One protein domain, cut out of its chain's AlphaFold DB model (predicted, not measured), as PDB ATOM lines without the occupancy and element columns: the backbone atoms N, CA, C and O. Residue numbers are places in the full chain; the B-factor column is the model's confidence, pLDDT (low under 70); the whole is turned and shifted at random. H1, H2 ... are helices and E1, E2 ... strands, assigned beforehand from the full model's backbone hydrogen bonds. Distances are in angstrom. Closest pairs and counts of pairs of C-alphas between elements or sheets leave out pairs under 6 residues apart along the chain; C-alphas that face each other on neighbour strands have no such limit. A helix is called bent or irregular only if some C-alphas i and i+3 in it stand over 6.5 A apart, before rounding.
ATOM      1  N   THR A 240      -5.416   2.176 -13.321       65.00
ATOM      2  CA  THR A 240      -4.849   1.959 -14.669       65.00
ATOM      3  C   THR A 240      -3.626   1.036 -14.695       65.00
ATOM      4  O   THR A 240      -3.457   0.255 -15.632       65.00
ATOM      5  N   GLY A 241      -2.780   1.089 -13.661       72.62
ATOM      6  CA  GLY A 241      -1.603   0.224 -13.544       72.62
ATOM      7  C   GLY A 241      -1.978  -1.206 -13.159       72.62
ATOM      8  O   GLY A 241      -1.494  -2.165 -13.759       72.62
ATOM      9  N   MET A 242      -2.885  -1.361 -12.196       76.62
ATOM     10  CA  MET A 242      -3.363  -2.681 -11.782       76.62
ATOM     11  C   MET A 242      -4.246  -3.334 -12.847       76.62
ATOM     12  O   MET A 242      -4.154  -4.542 -13.051       76.62
ATOM     13  N   ASP A 243      -5.043  -2.549 -13.570       82.44
ATOM     14  CA  ASP A 243      -5.822  -3.004 -14.720       82.44
ATOM     15  C   ASP A 243      -4.904  -3.491 -15.838       82.44
ATOM     16  O   ASP A 243      -5.164  -4.540 -16.425       82.44
ATOM     17  N   PHE A 244      -3.786  -2.799 -16.092       81.75
ATOM     18  CA  PHE A 244      -2.773  -3.288 -17.025       81.75
ATOM     19  C   PHE A 244      -2.231  -4.658 -16.604       81.75
ATOM     20  O   PHE A 244      -2.218  -5.583 -17.413       81.75
ATOM     21  N   VAL A 245      -1.817  -4.816 -15.341       84.94
ATOM     22  CA  VAL A 245      -1.268  -6.091 -14.845       84.94
ATOM     23  C   VAL A 245      -2.323  -7.201 -14.874       84.94
ATOM     24  O   VAL A 245      -2.009  -8.335 -15.234       84.94
ATOM     25  N   ARG A 246      -3.586  -6.881 -14.568       89.75
ATOM     26  CA  ARG A 246      -4.714  -7.814 -14.671       89.75
ATOM     27  C   ARG A 246      -4.954  -8.256 -16.113       89.75
ATOM     28  O   ARG A 246      -5.066  -9.450 -16.371       89.75
ATOM     29  N   ASN A 247      -4.982  -7.320 -17.058       87.56
ATOM     30  CA  ASN A 247      -5.162  -7.633 -18.476       87.56
ATOM     31  C   ASN A 247      -3.994  -8.477 -19.003       87.56
ATOM     32  O   ASN A 247      -4.217  -9.507 -19.635       87.56
ATOM     33  N   LEU A 248      -2.757  -8.101 -18.660       87.19
ATOM     34  CA  LEU A 248      -1.555  -8.853 -19.017       87.19
ATOM     35  C   LEU A 248      -1.585 -10.281 -18.451       87.19
ATOM     36  O   LEU A 248      -1.225 -11.230 -19.144       87.19
ATOM     37  N   SER A 249      -2.044 -10.448 -17.210       93.69
ATOM     38  CA  SER A 249      -2.227 -11.754 -16.570       93.69
ATOM     39  C   SER A 249      -3.179 -12.655 -17.363       93.69
ATOM     40  O   SER A 249      -2.829 -13.786 -17.716       93.69
ATOM     41  N   GLN A 250      -4.345 -12.130 -17.741       94.50
ATOM     42  CA  GLN A 250      -5.334 -12.865 -18.531       94.50
ATOM     43  C   GLN A 250      -4.835 -13.192 -19.943       94.50
ATOM     44  O   GLN A 250      -5.066 -14.294 -20.449       94.50
ATOM     45  N   GLU A 251      -4.141 -12.257 -20.594       91.62
ATOM     46  CA  GLU A 251      -3.503 -12.488 -21.893       91.62
ATOM     47  C   GLU A 251      -2.440 -13.590 -21.806       91.62
ATOM     48  O   GLU A 251      -2.416 -14.494 -22.647       91.62
ATOM     49  N   ASN A 252      -1.615 -13.575 -20.756       91.50
ATOM     50  CA  ASN A 252      -0.604 -14.600 -20.509       91.50
ATOM     51  C   ASN A 252      -1.232 -15.982 -20.295       91.50
ATOM     52  O   ASN A 252      -0.742 -16.956 -20.872       91.50
ATOM     53  N   ILE A 253      -2.330 -16.079 -19.540       95.12
ATOM     54  CA  ILE A 253      -3.081 -17.335 -19.378       95.12
ATOM     55  C   ILE A 253      -3.596 -17.833 -20.728       95.12
ATOM     56  O   ILE A 253      -3.293 -18.962 -21.111       95.12
ATOM     57  N   LYS A 254      -4.311 -16.996 -21.492       94.56
ATOM     58  CA  LYS A 254      -4.853 -17.382 -22.810       94.56
ATOM     59  C   LYS A 254      -3.755 -17.854 -23.760       94.56
ATOM     60  O   LYS A 254      -3.926 -18.839 -24.485       94.56
ATOM     61  N   ARG A 255      -2.611 -17.167 -23.748       92.69
ATOM     62  CA  ARG A 255      -1.433 -17.533 -24.538       92.69
ATOM     63  C   ARG A 255      -0.893 -18.901 -24.125       92.69
ATOM     64  O   ARG A 255      -0.672 -19.731 -25.001       92.69
ATOM     65  N   LEU A 256      -0.710 -19.148 -22.826       93.44
ATOM     66  CA  LEU A 256      -0.237 -20.437 -22.308       93.44
ATOM     67  C   LEU A 256      -1.210 -21.572 -22.631       93.44
ATOM     68  O   LEU A 256      -0.783 -22.635 -23.069       93.44
ATOM     69  N   GLU A 257      -2.514 -21.350 -22.484       94.50
ATOM     70  CA  GLU A 257      -3.524 -22.336 -22.871       94.50
ATOM     71  C   GLU A 257      -3.462 -22.658 -24.363       94.50
ATOM     72  O   GLU A 257      -3.567 -23.822 -24.742       94.50
ATOM     73  N   THR A 258      -3.292 -21.641 -25.209       92.25
ATOM     74  CA  THR A 258      -3.164 -21.814 -26.663       92.25
ATOM     75  C   THR A 258      -1.898 -22.592 -27.009       92.25
ATOM     76  O   THR A 258      -1.958 -23.535 -27.795       92.25
ATOM     77  N   GLU A 259      -0.769 -22.242 -26.389       90.06
ATOM     78  CA  GLU A 259       0.520 -22.918 -26.554       90.06
ATOM     79  C   GLU A 259       0.424 -24.399 -26.165       90.06
ATOM     80  O   GLU A 259       0.776 -25.277 -26.949       90.06
ATOM     81  N   ILE A 260      -0.141 -24.686 -24.990       93.06
ATOM     82  CA  ILE A 260      -0.360 -26.051 -24.517       93.06
ATOM     83  C   ILE A 260      -1.298 -26.788 -25.478       93.06
ATOM     84  O   ILE A 260      -0.939 -27.851 -25.972       93.06
ATOM     85  N   LYS A 261      -2.464 -26.231 -25.826       92.88
ATOM     86  CA  LYS A 261      -3.409 -26.877 -26.759       92.88
ATOM     87  C   LYS A 261      -2.760 -27.198 -28.111       92.88
ATOM     88  O   LYS A 261      -3.025 -28.268 -28.659       92.88
ATOM     89  N   ALA A 262      -1.889 -26.326 -28.621       92.12
ATOM     90  CA  ALA A 262      -1.177 -26.536 -29.881       92.12
ATOM     91  C   ALA A 262      -0.219 -27.742 -29.844       92.12
ATOM     92  O   ALA A 262      -0.029 -28.395 -30.867       92.12
ATOM     93  N   SER A 263       0.339 -28.088 -28.679       89.94
ATOM     94  CA  SER A 263       1.169 -29.293 -28.501       89.94
ATOM     95  C   SER A 263       0.361 -30.571 -28.225       89.94
ATOM     96  O   SER A 263       0.947 -31.624 -27.977       89.94
ATOM     97  N   GLY A 264      -0.974 -30.501 -28.254       93.88
ATOM     98  CA  GLY A 264      -1.877 -31.628 -28.023       93.88
ATOM     99  C   GLY A 264      -2.605 -31.581 -26.672       93.88
ATOM    100  O   GLY A 264      -2.355 -30.696 -25.845       93.88
ATOM    101  N   PRO A 265      -3.533 -32.527 -26.427       94.62
ATOM    102  CA  PRO A 265      -4.339 -32.561 -25.207       94.62
ATOM    103  C   PRO A 265      -3.468 -32.708 -23.953       94.62
ATOM    104  O   PRO A 265      -2.363 -33.246 -24.014       94.62
ATOM    105  N   LEU A 266      -3.969 -32.242 -22.803       93.19
ATOM    106  CA  LEU A 266      -3.298 -32.453 -21.517       93.19
ATOM    107  C   LEU A 266      -3.209 -33.950 -21.197       93.19
ATOM    108  O   LEU A 266      -4.232 -34.640 -21.123       93.19
ATOM    109  N   LYS A 267      -1.987 -34.426 -20.968       90.19
ATOM    110  CA  LYS A 267      -1.687 -35.767 -20.467       90.19
ATOM    111  C   LYS A 267      -2.200 -35.902 -19.021       90.19
ATOM    112  O   LYS A 267      -2.313 -34.891 -18.324       90.19
ATOM    113  N   PRO A 268      -2.503 -37.119 -18.531       88.06
ATOM    114  CA  PRO A 268      -3.049 -37.314 -17.183       88.06
ATOM    115  C   PRO A 268      -2.227 -36.649 -16.068       88.06
ATOM    116  O   PRO A 268      -2.780 -35.867 -15.301       88.06
ATOM    117  N   TYR A 269      -0.905 -36.844 -16.049       85.12
ATOM    118  CA  TYR A 269      -0.040 -36.224 -15.038       85.12
ATOM    119  C   TYR A 269       0.010 -34.690 -15.139       85.12
ATOM    120  O   TYR A 269       0.192 -34.015 -14.134       85.12
ATOM    121  N   GLU A 270      -0.160 -34.103 -16.330       90.56
ATOM    122  CA  GLU A 270      -0.186 -32.641 -16.485       90.56
ATOM    123  C   GLU A 270      -1.453 -32.055 -15.861       90.56
ATOM    124  O   GLU A 270      -1.412 -30.973 -15.279       90.56
ATOM    125  N   LYS A 271      -2.573 -32.787 -15.939       92.31
ATOM    126  CA  LYS A 271      -3.807 -32.425 -15.231       92.31
ATOM    127  C   LYS A 271      -3.613 -32.505 -13.721       92.31
ATOM    128  O   LYS A 271      -4.084 -31.618 -13.022       92.31
ATOM    129  N   GLU A 272      -2.905 -33.523 -13.232       87.44
ATOM    130  CA  GLU A 272      -2.572 -33.653 -11.807       87.44
ATOM    131  C   GLU A 272      -1.650 -32.530 -11.331       87.44
ATOM    132  O   GLU A 272      -1.904 -31.949 -10.278       87.44
ATOM    133  N   ILE A 273      -0.630 -32.164 -12.115       88.00
ATOM    134  CA  ILE A 273       0.225 -31.003 -11.838       88.00
ATOM    135  C   ILE A 273      -0.636 -29.744 -11.758       88.00
ATOM    136  O   ILE A 273      -0.609 -29.057 -10.741       88.00
ATOM    137  N   LEU A 274      -1.432 -29.456 -12.792       92.06
ATOM    138  CA  LEU A 274      -2.273 -28.260 -12.819       92.06
ATOM    139  C   LEU A 274      -3.235 -28.230 -11.626       92.06
ATOM    140  O   LEU A 274      -3.332 -27.210 -10.954       92.06
ATOM    141  N   HIS A 275      -3.893 -29.351 -11.327       90.94
ATOM    142  CA  HIS A 275      -4.772 -29.477 -10.168       90.94
ATOM    143  C   HIS A 275      -4.030 -29.192  -8.860       90.94
ATOM    144  O   HIS A 275      -4.511 -28.397  -8.060       90.94
ATOM    145  N   SER A 276      -2.834 -29.756  -8.687       88.12
ATOM    146  CA  SER A 276      -2.022 -29.561  -7.482       88.12
ATOM    147  C   SER A 276      -1.609 -28.103  -7.316       88.12
ATOM    148  O   SER A 276      -1.710 -27.564  -6.228       88.12
ATOM    149  N   PHE A 277      -1.237 -27.403  -8.392       90.56
ATOM    150  CA  PHE A 277      -0.978 -25.959  -8.322       90.56
ATOM    151  C   PHE A 277      -2.237 -25.140  -8.005       90.56
ATOM    152  O   PHE A 277      -2.141 -24.087  -7.383       90.56
ATOM    153  N   MET A 278      -3.426 -25.603  -8.390       90.94
ATOM    154  CA  MET A 278      -4.672 -24.929  -8.024       90.94
ATOM    155  C   MET A 278      -5.028 -25.125  -6.549       90.94
ATOM    156  O   MET A 278      -5.563 -24.197  -5.944       90.94
ATOM    157  N   THR A 279      -4.695 -26.274  -5.959       90.06
ATOM    158  CA  THR A 279      -5.060 -26.635  -4.578       90.06
ATOM    159  C   THR A 279      -3.937 -26.469  -3.553       90.06
ATOM    160  O   THR A 279      -4.227 -26.486  -2.365       90.06
ATOM    161  N   THR A 373       5.773 -12.409 -10.879       85.00
ATOM    162  CA  THR A 373       6.499 -12.724 -12.105       85.00
ATOM    163  C   THR A 373       7.177 -14.070 -11.906       85.00
ATOM    164  O   THR A 373       7.784 -14.304 -10.862       85.00
ATOM    165  N   MET A 374       7.070 -14.961 -12.891       81.56
ATOM    166  CA  MET A 374       7.798 -16.238 -12.876       81.56
ATOM    167  C   MET A 374       9.292 -16.067 -13.153       81.56
ATOM    168  O   MET A 374      10.068 -16.997 -12.951       81.56
ATOM    169  N   GLU A 375       9.703 -14.893 -13.631       71.88
ATOM    170  CA  GLU A 375      11.108 -14.550 -13.806       71.88
ATOM    171  C   GLU A 375      11.584 -13.689 -12.639       71.88
ATOM    172  O   GLU A 375      10.912 -12.727 -12.252       71.88
ATOM    173  N   ASP A 376      12.756 -14.023 -12.096       65.31
ATOM    174  CA  ASP A 376      13.433 -13.161 -11.133       65.31
ATOM    175  C   ASP A 376      13.786 -11.831 -11.817       65.31
ATOM    176  O   ASP A 376      14.342 -11.800 -12.918       65.31
ATOM    177  N   GLN A 377      13.454 -10.716 -11.167       55.88
ATOM    178  CA  GLN A 377      13.781  -9.375 -11.663       55.88
ATOM    179  C   GLN A 377      15.282  -9.084 -11.583       55.88
ATOM    180  O   GLN A 377      15.773  -8.117 -12.171       55.88
ATOM    181  N   LEU A 378      16.019  -9.918 -10.856       52.00
ATOM    182  CA  LEU A 378      17.454  -9.822 -10.734       52.00
ATOM    183  C   LEU A 378      18.144 -10.695 -11.755       52.00
ATOM    184  O   LEU A 378      17.788 -11.840 -12.013       52.00
ATOM    185  N   HIS A 452       7.900 -10.183 -19.546       52.75
ATOM    186  CA  HIS A 452       6.473  -9.874 -19.447       52.75
ATOM    187  C   HIS A 452       5.545 -11.081 -19.683       52.75
ATOM    188  O   HIS A 452       4.343 -10.971 -19.461       52.75
ATOM    189  N   HIS A 453       6.059 -12.232 -20.132       65.75
ATOM    190  CA  HIS A 453       5.222 -13.334 -20.636       65.75
ATOM    191  C   HIS A 453       4.647 -14.247 -19.551       65.75
ATOM    192  O   HIS A 453       3.846 -15.135 -19.862       65.75
ATOM    193  N   GLN A 454       5.075 -14.071 -18.302       80.00
ATOM    194  CA  GLN A 454       4.625 -14.867 -17.161       80.00
ATOM    195  C   GLN A 454       4.448 -13.982 -15.923       80.00
ATOM    196  O   GLN A 454       4.987 -14.255 -14.850       80.00
ATOM    197  N   VAL A 455       3.719 -12.883 -16.115       89.56
ATOM    198  CA  VAL A 455       3.193 -12.052 -15.030       89.56
ATOM    199  C   VAL A 455       1.758 -12.481 -14.759       89.56
ATOM    200  O   VAL A 455       0.983 -12.587 -15.710       89.56
ATOM    201  N   PHE A 456       1.418 -12.703 -13.489       92.19
ATOM    202  CA  PHE A 456       0.084 -13.132 -13.068       92.19
ATOM    203  C   PHE A 456      -0.427 -12.306 -11.898       92.19
ATOM    204  O   PHE A 456       0.330 -11.990 -10.984       92.19
ATOM    205  N   TYR A 457      -1.712 -11.970 -11.927       92.25
ATOM    206  CA  TYR A 457      -2.366 -11.084 -10.971       92.25
ATOM    207  C   TYR A 457      -3.359 -11.842 -10.095       92.25
ATOM    208  O   TYR A 457      -4.225 -12.542 -10.608       92.25
ATOM    209  N   GLY A 458      -3.271 -11.653  -8.781       90.88
ATOM    210  CA  GLY A 458      -4.174 -12.190  -7.767       90.88
ATOM    211  C   GLY A 458      -4.844 -13.532  -8.086       90.88
ATOM    212  O   GLY A 458      -4.171 -14.562  -8.007       90.88
ATOM    213  N   PRO A 459      -6.147 -13.556  -8.434       90.31
ATOM    214  CA  PRO A 459      -6.880 -14.797  -8.716       90.31
ATOM    215  C   PRO A 459      -6.240 -15.691  -9.791       90.31
ATOM    216  O   PRO A 459      -6.349 -16.913  -9.730       90.31
ATOM    217  N   ASP A 460      -5.535 -15.087 -10.743       93.94
ATOM    218  CA  ASP A 460      -4.926 -15.766 -11.884       93.94
ATOM    219  C   ASP A 460      -3.597 -16.445 -11.528       93.94
ATOM    220  O   ASP A 460      -3.101 -17.270 -12.295       93.94
ATOM    221  N   ILE A 461      -2.991 -16.110 -10.382       92.25
ATOM    222  CA  ILE A 461      -1.635 -16.548 -10.026       92.25
ATOM    223  C   ILE A 461      -1.522 -18.073 -10.042       92.25
ATOM    224  O   ILE A 461      -0.624 -18.614 -10.681       92.25
ATOM    225  N   ARG A 462      -2.448 -18.780  -9.390       92.38
ATOM    226  CA  ARG A 462      -2.406 -20.249  -9.284       92.38
ATOM    227  C   ARG A 462      -2.466 -20.916 -10.658       92.38
ATOM    228  O   ARG A 462      -1.618 -21.748 -10.988       92.38
ATOM    229  N   GLN A 463      -3.429 -20.497 -11.479       94.75
ATOM    230  CA  GLN A 463      -3.613 -21.017 -12.832       94.75
ATOM    231  C   GLN A 463      -2.410 -20.680 -13.713       94.75
ATOM    232  O   GLN A 463      -1.870 -21.557 -14.383       94.75
ATOM    233  N   GLY A 464      -1.956 -19.428 -13.684       94.44
ATOM    234  CA  GLY A 464      -0.817 -18.955 -14.458       94.44
ATOM    235  C   GLY A 464       0.477 -19.695 -14.134       94.44
ATOM    236  O   GLY A 464       1.192 -20.119 -15.045       94.44
ATOM    237  N   VAL A 465       0.751 -19.927 -12.848       92.12
ATOM    238  CA  VAL A 465       1.898 -20.714 -12.379       92.12
ATOM    239  C   VAL A 465       1.794 -22.159 -12.862       92.12
ATOM    240  O   VAL A 465       2.737 -22.667 -13.470       92.12
ATOM    241  N   GLY A 466       0.649 -22.815 -12.646       93.12
ATOM    242  CA  GLY A 466       0.437 -24.203 -13.061       93.12
ATOM    243  C   GLY A 466       0.575 -24.391 -14.575       93.12
ATOM    244  O   GLY A 466       1.293 -25.280 -15.030       93.12
ATOM    245  N   LEU A 467      -0.036 -23.507 -15.369       94.75
ATOM    246  CA  LEU A 467       0.101 -23.506 -16.827       94.75
ATOM    247  C   LEU A 467       1.542 -23.223 -17.267       94.75
ATOM    248  O   LEU A 467       2.020 -23.843 -18.213       94.75
ATOM    249  N   SER A 468       2.254 -22.330 -16.576       93.00
ATOM    250  CA  SER A 468       3.665 -22.054 -16.865       93.00
ATOM    251  C   SER A 468       4.528 -23.293 -16.649       93.00
ATOM    252  O   SER A 468       5.352 -23.606 -17.505       93.00
ATOM    253  N   VAL A 469       4.316 -24.026 -15.551       90.44
ATOM    254  CA  VAL A 469       5.011 -25.292 -15.265       90.44
ATOM    255  C   VAL A 469       4.727 -26.326 -16.354       90.44
ATOM    256  O   VAL A 469       5.664 -26.933 -16.867       90.44
ATOM    257  N   VAL A 470       3.463 -26.509 -16.749       91.88
ATOM    258  CA  VAL A 470       3.091 -27.465 -17.809       91.88
ATOM    259  C   VAL A 470       3.719 -27.084 -19.151       91.88
ATOM    260  O   VAL A 470       4.302 -27.940 -19.816       91.88
ATOM    261  N   ALA A 471       3.642 -25.811 -19.542       91.50
ATOM    262  CA  ALA A 471       4.252 -25.328 -20.778       91.50
ATOM    263  C   ALA A 471       5.770 -25.569 -20.783       91.50
ATOM    264  O   ALA A 471       6.310 -26.077 -21.763       91.50
ATOM    265  N   GLU A 472       6.449 -25.279 -19.673       87.00
ATOM    266  CA  GLU A 472       7.894 -25.474 -19.564       87.00
ATOM    267  C   GLU A 472       8.287 -26.956 -19.590       87.00
ATOM    268  O   GLU A 472       9.229 -27.333 -20.285       87.00
ATOM    269  N   LEU A 473       7.525 -27.828 -18.922       85.56
ATOM    270  CA  LEU A 473       7.735 -29.275 -18.998       85.56
ATOM    271  C   LEU A 473       7.617 -29.790 -20.436       85.56
ATOM    272  O   LEU A 473       8.445 -30.597 -20.855       85.56
ATOM    273  N   ARG A 474       6.640 -29.300 -21.210       88.00
ATOM    274  CA  ARG A 474       6.497 -29.651 -22.633       88.00
ATOM    275  C   ARG A 474       7.669 -29.152 -23.472       88.00
ATOM    276  O   ARG A 474       8.175 -29.912 -24.293       88.00
ATOM    277  N   ARG A 475       8.141 -27.922 -23.244       84.19
ATOM    278  CA  ARG A 475       9.328 -27.385 -23.932       84.19
ATOM    279  C   ARG A 475      10.566 -28.217 -23.639       84.19
ATOM    280  O   ARG A 475      11.286 -28.575 -24.556       84.19
ATOM    281  N   ILE A 476      10.776 -28.608 -22.387       77.81
ATOM    282  CA  ILE A 476      11.894 -29.472 -21.984       77.81
ATOM    283  C   ILE A 476      11.765 -30.891 -22.563       77.81
ATOM    284  O   ILE A 476      12.756 -31.602 -22.682       77.81
ATOM    285  N   GLN A 477      10.579 -31.350 -22.965       79.12
ATOM    286  CA  GLN A 477      10.461 -32.609 -23.712       79.12
ATOM    287  C   GLN A 477      10.899 -32.473 -25.178       79.12
ATOM    288  O   GLN A 477      11.218 -33.491 -25.793       79.12
ATOM    289  N   ASP A 478      10.962 -31.257 -25.729       78.69
ATOM    290  CA  ASP A 478      11.448 -31.017 -27.085       78.69
ATOM    291  C   ASP A 478      12.977 -31.236 -27.147       78.69
ATOM    292  O   ASP A 478      13.750 -30.502 -26.513       78.69
ATOM    293  N   PRO A 479      13.466 -32.226 -27.925       74.06
ATOM    294  CA  PRO A 479      14.897 -32.482 -28.070       74.06
ATOM    295  C   PRO A 479      15.685 -31.265 -28.565       74.06
ATOM    296  O   PRO A 479      16.856 -31.107 -28.211       74.06
ATOM    297  N   LYS A 480      15.060 -30.403 -29.377       74.00
ATOM    298  CA  LYS A 480      15.688 -29.184 -29.889       74.00
ATOM    299  C   LYS A 480      15.942 -28.191 -28.757       74.00
ATOM    300  O   LYS A 480      17.049 -27.672 -28.644       74.00
ATOM    301  N   TYR A 481      14.953 -27.995 -27.891       67.81
ATOM    302  CA  TYR A 481      15.042 -27.087 -26.752       67.81
ATOM    303  C   TYR A 481      16.082 -27.553 -25.721       67.81
ATOM    304  O   TYR A 481      16.919 -26.768 -25.278       67.81
ATOM    305  N   ASN A 482      16.120 -28.857 -25.416       66.94
ATOM    306  CA  ASN A 482      17.142 -29.432 -24.529       66.94
ATOM    307  C   ASN A 482      18.569 -29.225 -25.042       66.94
ATOM    308  O   ASN A 482      19.481 -28.967 -24.256       66.94
ATOM    309  N   LYS A 483      18.766 -29.344 -26.361       67.50
ATOM    310  CA  LYS A 483      20.069 -29.114 -26.989       67.50
ATOM    311  C   LYS A 483      20.509 -27.654 -26.855       67.50
ATOM    312  O   LYS A 483      21.691 -27.401 -26.657       67.50
ATOM    313  N   GLU A 484      19.572 -26.713 -26.955       63.09
ATOM    314  CA  GLU A 484      19.838 -25.272 -26.862       63.09
ATOM    315  C   GLU A 484      20.131 -24.817 -25.424       63.09
ATOM    316  O   GLU A 484      21.033 -24.007 -25.214       63.09
ATOM    317  N   LEU A 485      19.429 -25.365 -24.427       57.34
ATOM    318  CA  LEU A 485      19.643 -25.004 -23.024       57.34
ATOM    319  C   LEU A 485      20.829 -25.721 -22.359       57.34
ATOM    320  O   LEU A 485      21.190 -25.369 -21.241       57.34
ATOM    321  N   GLY A 486      21.427 -26.737 -22.990       58.31
ATOM    322  CA  GLY A 486      22.538 -27.490 -22.393       58.31
ATOM    323  C   GLY A 486      22.199 -28.080 -21.016       58.31
ATOM    324  O   GLY A 486      23.065 -28.131 -20.141       58.31
ATOM    325  N   VAL A 487      20.933 -28.461 -20.795       56.25
ATOM    326  CA  VAL A 487      20.458 -28.988 -19.507       56.25
ATOM    327  C   VAL A 487      20.955 -30.418 -19.349       56.25
ATOM    328  O   VAL A 487      20.320 -31.376 -19.784       56.25
ATOM    329  N   GLU A 488      22.109 -30.575 -18.706       51.81
ATOM    330  CA  GLU A 488      22.636 -31.892 -18.336       51.81
ATOM    331  C   GLU A 488      21.853 -32.536 -17.179       51.81
ATOM    332  O   GLU A 488      21.848 -33.766 -17.063       51.81
ATOM    333  N   ASP A 489      21.093 -31.761 -16.383       54.62
ATOM    334  CA  ASP A 489      20.246 -32.292 -15.297       54.62
ATOM    335  C   ASP A 489      18.935 -32.919 -15.802       54.62
ATOM    336  O   ASP A 489      17.830 -32.758 -15.275       54.62
ATOM    337  N   THR A 490      19.077 -33.737 -16.840       55.25
ATOM    338  CA  THR A 490      18.028 -34.631 -17.291       55.25
ATOM    339  C   THR A 490      17.625 -35.611 -16.196       55.25
ATOM    340  O   THR A 490      16.541 -36.159 -16.287       55.25
ATOM    341  N   LYS A 491      18.424 -35.857 -15.146       63.91
ATOM    342  CA  LYS A 491      18.079 -36.826 -14.094       63.91
ATOM    343  C   LYS A 491      16.929 -36.329 -13.220       63.91
ATOM    344  O   LYS A 491      15.991 -37.092 -12.986       63.91
ATOM    345  N   THR A 492      16.960 -35.068 -12.785       61.31
ATOM    346  CA  THR A 492      15.864 -34.469 -12.006       61.31
ATOM    347  C   THR A 492      14.593 -34.366 -12.851       61.31
ATOM    348  O   THR A 492      13.531 -34.822 -12.429       61.31
ATOM    349  N   ILE A 493      14.712 -33.891 -14.090       63.91
ATOM    350  CA  ILE A 493      13.597 -33.786 -15.041       63.91
ATOM    351  C   ILE A 493      13.022 -35.170 -15.414       63.91
ATOM    352  O   ILE A 493      11.817 -35.389 -15.330       63.91
ATOM    353  N   LYS A 494      13.870 -36.163 -15.713       66.88
ATOM    354  CA  LYS A 494      13.458 -37.560 -15.962       66.88
ATOM    355  C   LYS A 494      12.820 -38.199 -14.738       66.88
ATOM    356  O   LYS A 494      11.951 -39.050 -14.892       66.88
ATOM    357  N   SER A 495      13.223 -37.808 -13.527       69.06
ATOM    358  CA  SER A 495      12.556 -38.274 -12.309       69.06
ATOM    359  C   SER A 495      11.123 -37.750 -12.208       69.06
ATOM    360  O   SER A 495      10.260 -38.497 -11.755       69.06
ATOM    361  N   PHE A 496      10.843 -36.544 -12.719       67.69
ATOM    362  CA  PHE A 496       9.474 -36.050 -12.873       67.69
ATOM    363  C   PHE A 496       8.725 -36.779 -13.988       67.69
ATOM    364  O   PHE A 496       7.557 -37.080 -13.813       67.69
ATOM    365  N   PHE A 497       9.383 -37.179 -15.079       65.56
ATOM    366  CA  PHE A 497       8.740 -38.010 -16.111       65.56
ATOM    367  C   PHE A 497       8.419 -39.441 -15.659       65.56
ATOM    368  O   PHE A 497       7.663 -40.137 -16.327       65.56
ATOM    369  N   LYS A 498       8.881 -39.879 -14.479       70.06
ATOM    370  CA  LYS A 498       8.322 -41.086 -13.847       70.06
ATOM    371  C   LYS A 498       6.854 -40.906 -13.436       70.06
ATOM    372  O   LYS A 498       6.183 -41.909 -13.228       70.06
ATOM    373  N   LEU A 499       6.346 -39.667 -13.387       63.03
ATOM    374  CA  LEU A 499       4.916 -39.363 -13.266       63.03
ATOM    375  C   LEU A 499       4.102 -39.815 -14.488       63.03
ATOM    376  O   LEU A 499       2.889 -39.941 -14.392       63.03
ATOM    377  N   GLU A 500       4.740 -40.091 -15.631       68.06
ATOM    378  CA  GLU A 500       4.039 -40.631 -16.804       68.06
ATOM    379  C   GLU A 500       3.654 -42.114 -16.627       68.06
ATOM    380  O   GLU A 500       2.893 -42.650 -17.433       68.06
ATOM    381  N   GLN A 501       4.164 -42.798 -15.591       76.44
ATOM    382  CA  GLN A 501       3.903 -44.223 -15.382       76.44
ATOM    383  C   GLN A 501       2.561 -44.481 -14.672       76.44
ATOM    384  O   GLN A 501       2.213 -43.767 -13.728       76.44
ATOM    385  N   PRO A 502       1.822 -45.540 -15.061       73.00
ATOM    386  CA  PRO A 502       0.640 -45.986 -14.328       73.00
ATOM    387  C   PRO A 502       0.966 -46.237 -12.848       73.00
ATOM    388  O   PRO A 502       1.899 -46.975 -12.536       73.00
ATOM    389  N   GLY A 503       0.195 -45.631 -11.941       74.56
ATOM    390  CA  GLY A 503       0.417 -45.739 -10.492       74.56
ATOM    391  C   GLY A 503       1.389 -44.706  -9.908       74.56
ATOM    392  O   GLY A 503       1.803 -44.850  -8.756       74.56
ATOM    393  N   ALA A 504       1.755 -43.672 -10.672       74.56
ATOM    394  CA  ALA A 504       2.443 -42.510 -10.127       74.56
ATOM    395  C   ALA A 504       1.667 -41.922  -8.935       74.56
ATOM    396  O   ALA A 504       0.437 -41.859  -8.932       74.56
ATOM    397  N   LYS A 505       2.402 -41.519  -7.896       78.69
ATOM    398  CA  LYS A 505       1.805 -40.832  -6.748       78.69
ATOM    399  C   LYS A 505       1.322 -39.443  -7.181       78.69
ATOM    400  O   LYS A 505       2.004 -38.826  -8.003       78.69
ATOM    401  N   PRO A 506       0.220 -38.939  -6.595       79.75
ATOM    402  CA  PRO A 506      -0.218 -37.571  -6.831       79.75
ATOM    403  C   PRO A 506       0.906 -36.588  -6.489       79.75
ATOM    404  O   PRO A 506       1.726 -36.838  -5.600       79.75
ATOM    405  N   VAL A 507       0.943 -35.473  -7.213       80.94
ATOM    406  CA  VAL A 507       1.939 -34.418  -7.011       80.94
ATOM    407  C   VAL A 507       1.720 -33.793  -5.630       80.94
ATOM    408  O   VAL A 507       0.675 -33.210  -5.368       80.94
ATOM    409  N   THR A 508       2.702 -33.932  -4.736       86.62
ATOM    410  CA  THR A 508       2.665 -33.302  -3.405       86.62
ATOM    411  C   THR A 508       3.107 -31.840  -3.475       86.62
ATOM    412  O   THR A 508       3.769 -31.428  -4.434       86.62
ATOM    413  N   ASP A 509       2.826 -31.058  -2.433       81.56
ATOM    414  CA  ASP A 509       3.309 -29.673  -2.329       81.56
ATOM    415  C   ASP A 509       4.838 -29.582  -2.417       81.56
ATOM    416  O   ASP A 509       5.388 -28.683  -3.053       81.56
ATOM    417  N   GLU A 510       5.554 -30.558  -1.855       85.19
ATOM    418  CA  GLU A 510       7.017 -30.627  -1.936       85.19
ATOM    419  C   GLU A 510       7.483 -30.839  -3.380       85.19
ATOM    420  O   GLU A 510       8.491 -30.267  -3.810       85.19
ATOM    421  N   MET A 511       6.744 -31.643  -4.151       83.88
ATOM    422  CA  MET A 511       7.006 -31.848  -5.572       83.88
ATOM    423  C   MET A 511       6.707 -30.584  -6.378       83.88
ATOM    424  O   MET A 511       7.530 -30.212  -7.215       83.88
ATOM    425  N   ALA A 512       5.596 -29.897  -6.103       83.19
ATOM    426  CA  ALA A 512       5.264 -28.616  -6.725       83.19
ATOM    427  C   ALA A 512       6.347 -27.561  -6.439       83.19
ATOM    428  O   ALA A 512       6.852 -26.911  -7.357       83.19
ATOM    429  N   GLN A 513       6.802 -27.465  -5.188       84.44
ATOM    430  CA  GLN A 513       7.873 -26.556  -4.786       84.44
ATOM    431  C   GLN A 513       9.206 -26.902  -5.454       84.44
ATOM    432  O   GLN A 513       9.968 -26.012  -5.848       84.44
ATOM    433  N   LYS A 514       9.503 -28.195  -5.606       83.88
ATOM    434  CA  LYS A 514      10.684 -28.652  -6.340       83.88
ATOM    435  C   LYS A 514      10.582 -28.297  -7.823       83.88
ATOM    436  O   LYS A 514      11.558 -27.786  -8.359       83.88
ATOM    437  N   LEU A 515       9.424 -28.487  -8.459       82.12
ATOM    438  CA  LEU A 515       9.185 -28.097  -9.854       82.12
ATOM    439  C   LEU A 515       9.390 -26.594 -10.060       82.12
ATOM    440  O   LEU A 515      10.139 -26.210 -10.953       82.12
ATOM    441  N   LEU A 516       8.818 -25.748  -9.197       82.12
ATOM    442  CA  LEU A 516       9.029 -24.297  -9.255       82.12
ATOM    443  C   LEU A 516      10.510 -23.930  -9.167       82.12
ATOM    444  O   LEU A 516      11.024 -23.179  -9.994       82.12
ATOM    445  N   LYS A 517      11.213 -24.498  -8.180       78.50
ATOM    446  CA  LYS A 517      12.645 -24.254  -7.981       78.50
ATOM    447  C   LYS A 517      13.485 -24.774  -9.149       78.50
ATOM    448  O   LYS A 517      14.473 -24.136  -9.483       78.50
ATOM    449  N   THR A 518      13.138 -25.910  -9.741       76.06
ATOM    450  CA  THR A 518      13.912 -26.505 -10.836       76.06
ATOM    451  C   THR A 518      13.653 -25.811 -12.169       76.06
ATOM    452  O   THR A 518      14.591 -25.667 -12.934       76.06
ATOM    453  N   LEU A 519      12.428 -25.370 -12.456       74.94
ATOM    454  CA  LEU A 519      12.066 -24.827 -13.772       74.94
ATOM    455  C   LEU A 519      12.261 -23.311 -13.880       74.94
ATOM    456  O   LEU A 519      12.601 -22.802 -14.944       74.94
ATOM    457  N   PHE A 520      12.055 -22.576 -12.786       74.25
ATOM    458  CA  PHE A 520      11.989 -21.109 -12.818       74.25
ATOM    459  C   PHE A 520      13.111 -20.420 -12.047       74.25
ATOM    460  O   PHE A 520      13.130 -19.195 -11.941       74.25
ATOM    461  N   ARG A 521      14.091 -21.175 -11.537       68.56
ATOM    462  CA  ARG A 521      15.308 -20.549 -11.024       68.56
ATOM    463  C   ARG A 521      16.093 -19.908 -12.166       68.56
ATOM    464  O   ARG A 521      16.287 -20.558 -13.193       68.56
ATOM    465  N   PRO A 522      16.612 -18.684 -11.980       56.91
ATOM    466  CA  PRO A 522      17.497 -18.055 -12.954       56.91
ATOM    467  C   PRO A 522      18.676 -18.954 -13.350       56.91
ATOM    468  O   PRO A 522      19.088 -18.961 -14.506       56.91
ATOM    469  N   GLU A 523      19.182 -19.757 -12.409       53.31
ATOM    470  CA  GLU A 523      20.269 -20.711 -12.634       53.31
ATOM    471  C   GLU A 523      19.877 -21.895 -13.530       53.31
ATOM    472  O   GLU A 523      20.731 -22.433 -14.225       53.31
ATOM    473  N   ALA A 524      18.600 -22.288 -13.546       48.28
ATOM    474  CA  ALA A 524      18.114 -23.413 -14.344       48.28
ATOM    475  C   ALA A 524      18.031 -23.104 -15.847       48.28
ATOM    476  O   ALA A 524      17.970 -24.021 -16.662       48.28
ATOM    477  N   LYS A 525      18.036 -21.816 -16.213       53.06
ATOM    478  CA  LYS A 525      17.982 -21.346 -17.605       53.06
ATOM    479  C   LYS A 525      19.367 -21.033 -18.193       53.06
ATOM    480  O   LYS A 525      19.450 -20.512 -19.303       53.06
ATOM    481  N   LEU A 526      20.450 -21.304 -17.458       51.22
ATOM    482  CA  LEU A 526      21.818 -21.117 -17.943       51.22
ATOM    483  C   LEU A 526      22.351 -22.425 -18.554       51.22
ATOM    484  O   LEU A 526      22.098 -23.488 -17.990       51.22
ATOM    485  N   PRO A 527      23.133 -22.368 -19.650       54.47
ATOM    486  CA  PRO A 527      23.808 -23.548 -20.186       54.47
ATOM    487  C   PRO A 527      24.630 -24.251 -19.101       54.47
ATOM    488  O   PRO A 527      25.409 -23.589 -18.410       54.47
ATOM    489  N   GLY A 528      24.490 -25.575 -18.961       49.34
ATOM    490  CA  GLY A 528      25.068 -26.349 -17.850       49.34
ATOM    491  C   GLY A 528      26.562 -26.098 -17.604       49.34
ATOM    492  O   GLY A 528      26.986 -25.966 -16.457       49.34
ATOM    493  N   GLN A 529      27.352 -25.905 -18.666       46.97
ATOM    494  CA  GLN A 529      28.780 -25.593 -18.552       46.97
ATOM    495  C   GLN A 529      29.053 -24.217 -17.915       46.97
ATOM    496  O   GLN A 529      29.990 -24.080 -17.137       46.97
ATOM    497  N   VAL A 530      28.224 -23.205 -18.194       50.50
ATOM    498  CA  VAL A 530      28.360 -21.851 -17.618       50.50
ATOM    499  C   VAL A 530      28.065 -21.878 -16.117       50.50
ATOM    500  O   VAL A 530      28.719 -21.182 -15.341       50.50
ATOM    501  N   PHE A 531      27.109 -22.709 -15.697       43.22
ATOM    502  CA  PHE A 531      26.774 -22.900 -14.288       43.22
ATOM    503  C   PHE A 531      27.890 -23.626 -13.520       43.22
ATOM    504  O   PHE A 531      28.306 -23.154 -12.461       43.22
ATOM    505  N   LEU A 532      28.418 -24.727 -14.067       46.66
ATOM    506  CA  LEU A 532      29.523 -25.483 -13.463       46.66
ATOM    507  C   LEU A 532      30.810 -24.644 -13.364       46.66
ATOM    508  O   LEU A 532      31.461 -24.624 -12.314       46.66
ATOM    509  N   ASP A 533      31.135 -23.886 -14.417       50.53
ATOM    510  CA  ASP A 533      32.309 -23.010 -14.448       50.53
ATOM    511  C   ASP A 533      32.161 -21.868 -13.407       50.53
ATOM    512  O   ASP A 533      33.110 -21.570 -12.681       50.53
ATOM    513  N   ALA A 534      30.960 -21.302 -13.216       47.06
ATOM    514  CA  ALA A 534      30.698 -20.294 -12.179       47.06
ATOM    515  C   ALA A 534      30.714 -20.857 -10.742       47.06
ATOM    516  O   ALA A 534      31.153 -20.176  -9.811       47.06
ATOM    517  N   GLN A 535      30.253 -22.096 -10.542       41.78
ATOM    518  CA  GLN A 535      30.217 -22.743  -9.228       41.78
ATOM    519  C   GLN A 535      31.626 -23.130  -8.740       41.78
ATOM    520  O   GLN A 535      31.941 -22.932  -7.566       41.78
ATOM    521  N   SER A 536      32.501 -23.593  -9.641       44.97
ATOM    522  CA  SER A 536      33.900 -23.940  -9.324       44.97
ATOM    523  C   SER A 536      34.755 -22.735  -8.887       44.97
ATOM    524  O   SER A 536      35.635 -22.853  -8.029       44.97
ATOM    525  N   GLN A 537      34.460 -21.539  -9.408       46.59
ATOM    526  CA  GLN A 537      35.095 -20.290  -8.965       46.59
ATOM    527  C   GLN A 537      34.652 -19.853  -7.561       46.59
ATOM    528  O   GLN A 537      35.359 -19.092  -6.900       46.59
ATOM    529  N   PHE A 538      33.490 -20.324  -7.097       38.31
ATOM    530  CA  PHE A 538      32.984 -20.046  -5.754       38.31
ATOM    531  C   PHE A 538      33.573 -20.994  -4.706       38.31
ATOM    532  O   PHE A 538      33.902 -20.546  -3.612       38.31
ATOM    533  N   THR A 539      33.751 -22.277  -5.034       38.22
ATOM    534  CA  THR A 539      34.299 -23.278  -4.100       38.22
ATOM    535  C   THR A 539      35.818 -23.210  -3.941       38.22
ATOM    536  O   THR A 539      36.345 -23.798  -3.009       38.22
ATOM    537  N   SER A 540      36.529 -22.499  -4.820       37.41
ATOM    538  CA  SER A 540      37.985 -22.289  -4.731       37.41
ATOM    539  C   SER A 540      38.396 -21.043  -3.930       37.41
ATOM    540  O   SER A 540      39.588 -20.809  -3.740       37.41
ATOM    541  N   LYS A 541      37.432 -20.228  -3.471       37.75
ATOM    542  CA  LYS A 541      37.669 -18.985  -2.704       37.75
ATOM    543  C   LYS A 541      37.186 -19.028  -1.248       37.75
ATOM    544  O   LYS A 541      37.239 -18.004  -0.567       37.75
ATOM    545  N   THR A 542      36.741 -20.187  -0.779       32.34
ATOM    546  CA  THR A 542      36.489 -20.522   0.634       32.34
ATOM    547  C   THR A 542      37.371 -21.689   1.000       32.34
ATOM    548  O   THR A 542      37.962 -21.645   2.097       32.34
TER     549      THR A 542
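AT A GLANCE: This is residues 240 to 279, 373 to 378 and 452 to 542 of the 542 residues of an uncharacterized protein of Myxococcus stipitatus (strain DSM 14675 / JCM 12634 / Mx s8) (UniProt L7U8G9). H3 runs through the middle of a helical body, with the long H1 beside it and H2 running back along it, while H6 crosses both H2 and H3. Beyond the end of H3, H4 turns off and H5 folds back near H3 and H6; after the short H7, residues 532 to 542, most of them in H8, stick out as an arm. The printed part has 137 residues, with eight named helices and one strand in the order H1, H2, E1, H3, H4, H5, H6, H7, H8, and its class is mostly helix. It is compact, with a radius of gyration of the C-alphas of 16.4 A, and spans 48 by 45 by 29 A.

HOW THE PARTS SIT: H1, residues 240 to 262, touches H3, residues 458 to 477, closest at the C-alphas of Ile 253 and Gly 464, 5.7 A apart; they run the same way at a shallow tilt of 34 degrees, only just short of steep. E1, residues 455 to 457, pairs with no named strand; its closest C-alpha to H1 is that of Phe 456, 4.4 A from that of Ser 249. H2, residues 268 to 279, touches residues 462 to 470 of H3 at a shallow tilt of 27 degrees, opposite ways, with the C-alphas of Leu 274 and Gly 466 closest at 4.9 A. H6, residues 509 to 520, touches H2, about perpendicular at 78 degrees, with the C-alphas of Phe 277 and Ala 512 closest at 7.0 A. H6 also touches H3 at a steep tilt of 67 degrees, only just short of perpendicular, with the C-alphas of Glu 472 and Leu 519 closest at 7.2 A. H5, residues 490 to 500, and H2 only just touch, only at their ends, with 3 pairs of C-alphas within 8 A, closest at Tyr 269 and Leu 499, 6.1 A. H4, residues 479 to 485, is close to but not clearly touching H3, and H7, residues 522 to 525, stands likewise to H6. H8, residues 528 to 539, is apart from H1, H2, H3, H5 and H6. Every O i to N i+4 pair is within hydrogen-bond range in H1, H2, H4 and H6, against 14 of 16 in H3, 5 of 7 in H5 and 6 of 8 in H8; H7 is too short for such a pair.

IN THESE COORDINATES: H1 begins at C-alpha 240, (-4.849, 1.959, -14.669), and is 32.5 A long. H3 is 29.8 A long and irregular, C-alphas 459 and 462 being 7.1 A apart; it ends at C-alpha 477, (10.461, -32.609, -23.712). H8, 16.8 A long, ends at C-alpha 539, (34.299, -23.278, -4.100).

THE WHOLE: The C-alphas of Thr 240 and Ser 540 are the two farthest apart, 50.2 A. Residues 280 to 372 and 379 to 451 are not printed, leaving gaps of 19.6 A and 14.0 A between C-alphas. Of the links that are printed whole, none is long. Mean pLDDT of the printed part is 75.7; 47 residues are under 70, among them 481 to 497 and 521 to 542.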